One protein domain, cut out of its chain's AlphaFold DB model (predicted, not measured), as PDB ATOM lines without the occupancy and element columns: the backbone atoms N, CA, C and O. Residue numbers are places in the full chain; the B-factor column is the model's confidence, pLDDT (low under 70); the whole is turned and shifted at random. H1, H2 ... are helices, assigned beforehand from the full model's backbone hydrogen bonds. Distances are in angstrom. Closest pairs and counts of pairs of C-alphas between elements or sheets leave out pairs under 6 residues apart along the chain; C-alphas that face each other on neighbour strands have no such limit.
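This is residues 4 to 65 of the 79 residues of an uncharacterized protein of Gossypium lobatum (UniProt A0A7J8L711). Three helices make a loose, open triangle: H1 is the long base, H2 folds back from its last residues as the second arm of a V, and H3 returns from the far end of H2 to near the inner part of H1. Residues 4 to 12 of H1 stick out beyond the triangle. The printed part has 62 residues with three named helices in the order H1, H2, H3 and no named strand, and its class is all helix. The whole is loose, with a radius of gyration of the C-alphas of 14.0 A, and elongated, with spans of 45 by 25 by 17 A.

Start with H1, residues 4 to 29, where residues 4 to 12 stand free. A tight link of 3 residues leads to H2, residues 33 to 49. H1 and H2 are close but not clearly touching; look at their closest C-alphas, those of Thr 29 and Ile 35, 7.7 A apart. They run opposite ways at a tilt of 38 degrees, only just steep. A tight link of 4 residues leads on to H3, residues 54 to 63, and H2 and H3 are apart. H1 and H3 are near each other, with no pair of C-alphas within 8 A but 7 within 10 A. In H1, H2 and H3 every O i to N i+4 pair is within hydrogen-bond range.

Find C-alpha 4 at (200.539, 182.090, 231.162); from there H1 runs 38.3 A to C-alpha 29. H2 begins at C-alpha 33, at (190.311, 182.247, 187.220), and runs 24.5 A to C-alpha 49. H3 runs 14.3 A from C-alpha 54 to C-alpha 63 at (196.523, 190.866, 212.031).

The two C-alphas farthest apart are those of Ile 4 and Ala 34, at 45.9 A. The printed part has no cut, and neither link is long. In the B-factor column the mean pLDDT of the printed part is 87.7, and no printed residue is under 70.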
ATOM      1  N   ILE A   4     201.852 182.037 231.827       90.44
ATOM      2  CA  ILE A   4     200.539 182.090 231.162       90.44
ATOM      3  C   ILE A   4     200.592 182.951 229.891       90.44
ATOM      4  O   ILE A   4     200.248 182.478 228.814       90.44
ATOM      5  N   ASN A   5     201.133 184.171 229.978       87.62
ATOM      6  CA  ASN A   5     201.267 185.060 228.815       87.62
ATOM      7  C   ASN A   5     202.217 184.487 227.756       87.62
ATOM      8  O   ASN A   5     202.056 184.747 226.567       87.62
ATOM      9  N   PHE A   6     203.225 183.725 228.187       82.69
ATOM     10  CA  PHE A   6     204.134 183.036 227.279       82.69
ATOM     11  C   PHE A   6     203.415 181.912 226.521       82.69
ATOM     12  O   PHE A   6     203.541 181.828 225.304       82.69
ATOM     13  N   ILE A   7     202.603 181.101 227.203       88.69
ATOM     14  CA  ILE A   7     201.811 180.036 226.571       88.69
ATOM     15  C   ILE A   7     200.794 180.625 225.584       88.69
ATOM     16  O   ILE A   7     200.756 180.197 224.433       88.69
ATOM     17  N   GLU A   8     200.044 181.657 225.980       87.25
ATOM     18  CA  GLU A   8     199.090 182.330 225.085       87.25
ATOM     19  C   GLU A   8     199.765 182.926 223.841       87.25
ATOM     20  O   GLU A   8     199.194 182.930 222.746       87.25
ATOM     21  N   TYR A   9     200.990 183.436 223.990       85.75
ATOM     22  CA  TYR A   9     201.778 183.940 222.870       85.75
ATOM     23  C   TYR A   9     202.144 182.823 221.888       85.75
ATOM     24  O   TYR A   9     201.942 182.979 220.684       85.75
ATOM     25  N   TYR A  10     202.632 181.683 222.387       87.44
ATOM     26  CA  TYR A  10     202.974 180.535 221.543       87.44
ATOM     27  C   TYR A  10     201.754 179.933 220.852       87.44
ATOM     28  O   TYR A  10     201.832 179.579 219.676       87.44
ATOM     29  N   GLU A  11     200.616 179.866 221.542       85.06
ATOM     30  CA  GLU A  11     199.365 179.394 220.956       85.06
ATOM     31  C   GLU A  11     198.937 180.285 219.779       85.06
ATOM     32  O   GLU A  11     198.642 179.789 218.689       85.06
ATOM     33  N   LYS A  12     198.976 181.614 219.941       83.38
ATOM     34  CA  LYS A  12     198.684 182.560 218.848       83.38
ATOM     35  C   LYS A  12     199.682 182.434 217.696       83.38
ATOM     36  O   LYS A  12     199.273 182.446 216.536       83.38
ATOM     37  N   LEU A  13     200.969 182.274 218.004       83.19
ATOM     38  CA  LEU A  13     202.027 182.126 217.003       83.19
ATOM     39  C   LEU A  13     201.842 180.858 216.152       83.19
ATOM     40  O   LEU A  13     201.987 180.904 214.931       83.19
ATOM     41  N   ILE A  14     201.485 179.732 216.776       86.69
ATOM     42  CA  ILE A  14     201.217 178.468 216.076       86.69
ATOM     43  C   ILE A  14     200.009 178.610 215.145       86.69
ATOM     44  O   ILE A  14     200.079 178.210 213.982       86.69
ATOM     45  N   HIS A  15     198.923 179.228 215.618       81.50
ATOM     46  CA  HIS A  15     197.748 179.483 214.783       81.50
ATOM     47  C   HIS A  15     198.074 180.375 213.581       81.50
ATOM     48  O   HIS A  15     197.630 180.090 212.466       81.50
ATOM     49  N   ALA A  16     198.883 181.417 213.793       82.00
ATOM     50  CA  ALA A  16     199.370 182.281 212.725       82.00
ATOM     51  C   ALA A  16     200.133 181.474 211.670       82.00
ATOM     52  O   ALA A  16     199.821 181.547 210.486       82.00
ATOM     53  N   PHE A  17     201.090 180.652 212.109       86.06
ATOM     54  CA  PHE A  17     201.938 179.870 211.217       86.06
ATOM     55  C   PHE A  17     201.129 178.906 210.344       86.06
ATOM     56  O   PHE A  17     201.288 178.890 209.122       86.06
ATOM     57  N   ILE A  18     200.219 178.140 210.955       87.31
ATOM     58  CA  ILE A  18     199.382 177.174 210.232       87.31
ATOM     59  C   ILE A  18     198.467 177.898 209.236       87.31
ATOM     60  O   ILE A  18     198.337 177.464 208.090       87.31
ATOM     61  N   CYS A  19     197.864 179.018 209.643       84.25
ATOM     62  CA  CYS A  19     196.997 179.809 208.773       84.25
ATOM     63  C   CYS A  19     197.765 180.370 207.567       84.25
ATOM     64  O   CYS A  19     197.336 180.185 206.426       84.25
ATOM     65  N   CYS A  20     198.929 180.984 207.799       85.38
ATOM     66  CA  CYS A  20     199.783 181.524 206.744       85.38
ATOM     67  C   CYS A  20     200.217 180.438 205.753       85.38
ATOM     68  O   CYS A  20     200.142 180.646 204.541       85.38
ATOM     69  N   LEU A  21     200.626 179.268 206.252       90.19
ATOM     70  CA  LEU A  21     201.051 178.151 205.410       90.19
ATOM     71  C   LEU A  21     199.899 177.618 204.547       90.19
ATOM     72  O   LEU A  21     200.066 177.398 203.347       90.19
ATOM     73  N   ALA A  22     198.711 177.455 205.135       88.56
ATOM     74  CA  ALA A  22     197.527 177.017 204.405       88.56
ATOM     75  C   ALA A  22     197.144 178.015 203.300       88.56
ATOM     76  O   ALA A  22     196.903 177.612 202.159       88.56
ATOM     77  N   VAL A  23     197.148 179.316 203.606       89.00
ATOM     78  CA  VAL A  23     196.860 180.362 202.617       89.00
ATOM     79  C   VAL A  23     197.906 180.391 201.507       89.00
ATOM     80  O   VAL A  23     197.537 180.511 200.341       89.00
ATOM     81  N   ALA A  24     199.192 180.238 201.826       89.50
ATOM     82  CA  ALA A  24     200.248 180.180 200.818       89.50
ATOM     83  C   ALA A  24     200.023 179.025 199.826       89.50
ATOM     84  O   ALA A  24     200.081 179.237 198.614       89.50
ATOM     85  N   ASN A  25     199.667 177.838 200.324       92.31
ATOM     86  CA  ASN A  25     199.360 176.676 199.484       92.31
ATOM     87  C   ASN A  25     198.122 176.904 198.602       92.31
ATOM     88  O   ASN A  25     198.128 176.597 197.408       92.31
ATOM     89  N   ILE A  26     197.061 177.493 199.159       92.06
ATOM     90  CA  ILE A  26     195.860 177.854 198.395       92.06
ATOM     91  C   ILE A  26     196.210 178.883 197.310       92.06
ATOM     92  O   ILE A  26     195.822 178.727 196.156       92.06
ATOM     93  N   ASN A  27     196.989 179.913 197.638       91.75
ATOM     94  CA  ASN A  27     197.396 180.933 196.677       91.75
ATOM     95  C   ASN A  27     198.257 180.357 195.545       91.75
ATOM     96  O   ASN A  27     198.076 180.754 194.395       91.75
ATOM     97  N   ALA A  28     199.152 179.415 195.855       92.25
ATOM     98  CA  ALA A  28     199.988 178.738 194.867       92.25
ATOM     99  C   ALA A  28     199.169 177.891 193.878       92.25
ATOM    100  O   ALA A  28     199.560 177.752 192.721       92.25
ATOM    101  N   THR A  29     198.019 177.359 194.304       91.50
ATOM    102  CA  THR A  29     197.105 176.593 193.433       91.50
ATOM    103  C   THR A  29     196.098 177.479 192.692       91.50
ATOM    104  O   THR A  29     195.635 177.128 191.608       91.50
ATOM    105  N   ALA A  30     195.798 178.668 193.216       92.50
ATOM    106  CA  ALA A  30     194.859 179.641 192.660       92.50
ATOM    107  C   ALA A  30     195.416 180.431 191.447       92.50
ATOM    108  O   ALA A  30     195.272 181.657 191.356       92.50
ATOM    109  N   THR A  31     196.050 179.755 190.488       93.75
ATOM    110  CA  THR A  31     196.718 180.382 189.331       93.75
ATOM    111  C   THR A  31     195.749 180.801 188.222       93.75
ATOM    112  O   THR A  31     195.975 181.804 187.553       93.75
ATOM    113  N   ASN A  32     194.635 180.081 188.064       94.00
ATOM    114  CA  ASN A  32     193.656 180.267 186.989       94.00
ATOM    115  C   ASN A  32     192.315 180.817 187.527       94.00
ATOM    116  O   ASN A  32     191.837 180.327 188.558       94.00
ATOM    117  N   PRO A  33     191.641 181.764 186.836       94.12
ATOM    118  CA  PRO A  33     190.311 182.247 187.220       94.12
ATOM    119  C   PRO A  33     189.245 181.168 187.453       94.12
ATOM    120  O   PRO A  33     188.366 181.369 188.287       94.12
ATOM    121  N   ALA A  34     189.289 180.029 186.749       94.38
ATOM    122  CA  ALA A  34     188.357 178.928 187.023       94.38
ATOM    123  C   ALA A  34     188.606 178.309 188.412       94.38
ATOM    124  O   ALA A  34     187.683 178.215 189.214       94.38
ATOM    125  N   ILE A  35     189.870 178.022 188.745       94.50
ATOM    126  CA  ILE A  35     190.263 177.473 190.054       94.50
ATOM    127  C   ILE A  35     189.914 178.454 191.179       94.50
ATOM    128  O   ILE A  35     189.401 178.052 192.219       94.50
ATOM    129  N   ARG A  36     190.129 179.761 190.970       94.69
ATOM    130  CA  ARG A  36     189.745 180.795 191.947       94.69
ATOM    131  C   ARG A  36     188.244 180.797 192.232       94.69
ATOM    132  O   ARG A  36     187.853 180.912 193.392       94.69
ATOM    133  N   ARG A  37     187.406 180.649 191.200       94.81
ATOM    134  CA  ARG A  37     185.943 180.570 191.355       94.81
ATOM    135  C   ARG A  37     185.518 179.287 192.063       94.81
ATOM    136  O   ARG A  37     184.646 179.334 192.929       94.81
ATOM    137  N   ASP A  38     186.160 178.164 191.763       94.50
ATOM    138  CA  ASP A  38     185.903 176.888 192.438       94.50
ATOM    139  C   ASP A  38     186.260 176.951 193.925       94.50
ATOM    140  O   ASP A  38     185.441 176.600 194.777       94.50
ATOM    141  N   LEU A  39     187.437 177.492 194.248       94.25
ATOM    142  CA  LEU A  39     187.871 177.729 195.623       94.25
ATOM    143  C   LEU A  39     186.945 178.712 196.348       94.25
ATOM    144  O   LEU A  39     186.559 178.446 197.482       94.25
ATOM    145  N   CYS A  40     186.515 179.797 195.697       93.44
ATOM    146  CA  CYS A  40     185.561 180.744 196.280       93.44
ATOM    147  C   CYS A  40     184.248 180.049 196.664       93.44
ATOM    148  O   CYS A  40     183.763 180.198 197.786       93.44
ATOM    149  N   ARG A  41     183.684 179.228 195.766       94.00
ATOM    150  CA  ARG A  41     182.460 178.461 196.055       94.00
ATOM    151  C   ARG A  41     182.671 177.462 197.193       94.00
ATOM    152  O   ARG A  41     181.784 177.304 198.034       94.00
ATOM    153  N   CYS A  42     183.841 176.827 197.243       92.00
ATOM    154  CA  CYS A  42     184.235 175.941 198.333       92.00
ATOM    155  C   CYS A  42     184.263 176.682 199.679       92.00
ATOM    156  O   CYS A  42     183.584 176.267 200.619       92.00
ATOM    157  N   PHE A  43     184.962 177.820 199.758       91.19
ATOM    158  CA  PHE A  43     185.070 178.620 200.982       91.19
ATOM    159  C   PHE A  43     183.739 179.207 201.416       91.19
ATOM    160  O   PHE A  43     183.435 179.188 202.602       91.19
ATOM    161  N   LYS A  44     182.897 179.636 200.475       91.00
ATOM    162  CA  LYS A  44     181.534 180.070 200.777       91.00
ATOM    163  C   LYS A  44     180.729 178.972 201.469       91.00
ATOM    164  O   LYS A  44     180.155 179.203 202.531       91.00
ATOM    165  N   LYS A  45     180.723 177.757 200.910       90.06
ATOM    166  CA  LYS A  45     179.999 176.614 201.484       90.06
ATOM    167  C   LYS A  45     180.562 176.207 202.851       90.06
ATOM    168  O   LYS A  45     179.798 176.038 203.798       90.06
ATOM    169  N   ALA A  46     181.883 176.061 202.951       89.44
ATOM    170  CA  ALA A  46     182.554 175.657 204.184       89.44
ATOM    171  C   ALA A  46     182.435 176.724 205.282       89.44
ATOM    172  O   ALA A  46     182.164 176.397 206.432       89.44
ATOM    173  N   GLY A  47     182.578 178.000 204.919       87.19
ATOM    174  CA  GLY A  47     182.531 179.133 205.836       87.19
ATOM    175  C   GLY A  47     181.181 179.273 206.527       87.19
ATOM    176  O   GLY A  47     181.143 179.459 207.742       87.19
ATOM    177  N   HIS A  48     180.075 179.092 205.798       83.06
ATOM    178  CA  HIS A  48     178.746 179.042 206.414       83.06
ATOM    179  C   HIS A  48     178.614 177.884 207.413       83.06
ATOM    180  O   HIS A  48     178.136 178.096 208.524       83.06
ATOM    181  N   GLY A  49     179.068 176.678 207.050       83.94
ATOM    182  CA  GLY A  49     178.990 175.502 207.926       83.94
ATOM    183  C   GLY A  49     179.880 175.589 209.170       83.94
ATOM    184  O   GLY A  49     179.527 175.053 210.215       83.94
ATOM    185  N   ALA A  50     181.008 176.293 209.077       83.75
ATOM    186  CA  ALA A  50     181.953 176.491 210.173       83.75
ATOM    187  C   ALA A  50     181.648 177.727 211.045       83.75
ATOM    188  O   ALA A  50     182.394 178.009 211.980       83.75
ATOM    189  N   GLY A  51     180.589 178.490 210.741       85.25
ATOM    190  CA  GLY A  51     180.242 179.703 211.488       85.25
ATOM    191  C   GLY A  51     181.237 180.855 211.299       85.25
ATOM    192  O   GLY A  51     181.437 181.663 212.207       85.25
ATOM    193  N   VAL A  52     181.888 180.936 210.133       84.75
ATOM    194  CA  VAL A  52     182.842 182.008 209.821       84.75
ATOM    195  C   VAL A  52     182.125 183.357 209.808       84.75
ATOM    196  O   VAL A  52     181.223 183.597 209.007       84.75
ATOM    197  N   VAL A  53     182.579 184.266 210.669       87.19
ATOM    198  CA  VAL A  53     182.131 185.663 210.693       87.19
ATOM    199  C   VAL A  53     183.041 186.485 209.784       87.19
ATOM    200  O   VAL A  53     184.240 186.589 210.051       87.19
ATOM    201  N   SER A  54     182.484 187.095 208.734       83.56
ATOM    202  CA  SER A  54     183.252 187.822 207.711       83.56
ATOM    203  C   SER A  54     184.176 188.897 208.274       83.56
ATOM    204  O   SER A  54     185.330 188.988 207.857       83.56
ATOM    205  N   ASP A  55     183.709 189.683 209.245       85.06
ATOM    206  CA  ASP A  55     184.527 190.739 209.846       85.06
ATOM    207  C   ASP A  55     185.717 190.171 210.622       85.06
ATOM    208  O   ASP A  55     186.838 190.664 210.489       85.06
ATOM    209  N   LYS A  56     185.510 189.069 211.352       84.50
ATOM    210  CA  LYS A  56     186.592 188.380 212.067       84.50
ATOM    211  C   LYS A  56     187.593 187.757 211.100       84.50
ATOM    212  O   LYS A  56     188.793 187.859 211.332       84.50
ATOM    213  N   ALA A  57     187.127 187.171 209.997       82.00
ATOM    214  CA  ALA A  57     188.004 186.628 208.963       82.00
ATOM    215  C   ALA A  57     188.883 187.726 208.334       82.00
ATOM    216  O   ALA A  57     190.093 187.556 208.207       82.00
ATOM    217  N   LYS A  58     188.304 188.891 208.011       82.12
ATOM    218  CA  LYS A  58     189.057 190.051 207.496       82.12
ATOM    219  C   LYS A  58     190.057 190.587 208.518       82.12
ATOM    220  O   LYS A  58     191.183 190.917 208.152       82.12
ATOM    221  N   GLN A  59     189.661 190.674 209.787       83.75
ATOM    222  CA  GLN A  59     190.538 191.127 210.865       83.75
ATOM    223  C   GLN A  59     191.721 190.175 211.064       83.75
ATOM    224  O   GLN A  59     192.849 190.638 211.200       83.75
ATOM    225  N   LEU A  60     191.477 188.862 211.021       78.88
ATOM    226  CA  LEU A  60     192.507 187.833 211.141       78.88
ATOM    227  C   LEU A  60     193.570 187.972 210.048       78.88
ATOM    228  O   LEU A  60     194.762 187.983 210.344       78.88
ATOM    229  N   LEU A  61     193.136 188.140 208.796       80.88
ATOM    230  CA  LEU A  61     194.045 188.335 207.666       80.88
ATOM    231  C   LEU A  61     194.912 189.586 207.840       80.88
ATOM    232  O   LEU A  61     196.106 189.541 207.565       80.88
ATOM    233  N   ARG A  62     194.336 190.683 208.348       82.44
ATOM    234  CA  ARG A  62     195.083 191.918 208.638       82.44
ATOM    235  C   ARG A  62     196.078 191.749 209.778       82.44
ATOM    236  O   ARG A  62     197.184 192.264 209.683       82.44
ATOM    237  N   LEU A  63     195.687 191.053 210.845       82.38
ATOM    238  CA  LEU A  63     196.523 190.866 212.031       82.38
ATOM    239  C   LEU A  63     197.829 190.131 211.699       82.38
ATOM    240  O   LEU A  63     198.863 190.422 212.291       82.38
ATOM    241  N   TYR A  64     197.773 189.206 210.741       79.75
ATOM    242  CA  TYR A  64     198.915 188.396 210.319       79.75
ATOM    243  C   TYR A  64     199.525 188.824 208.973       79.75
ATOM    244  O   TYR A  64     200.368 188.106 208.445       79.75
ATOM    245  N   ASP A  65     199.101 189.967 208.417       81.81
ATOM    246  CA  ASP A  65     199.491 190.468 207.084       81.81
ATOM    247  C   ASP A  65     199.402 189.403 205.970       81.81
ATOM    248  O   ASP A  65     200.230 189.296 205.063       81.81
TER     249      ASP A  65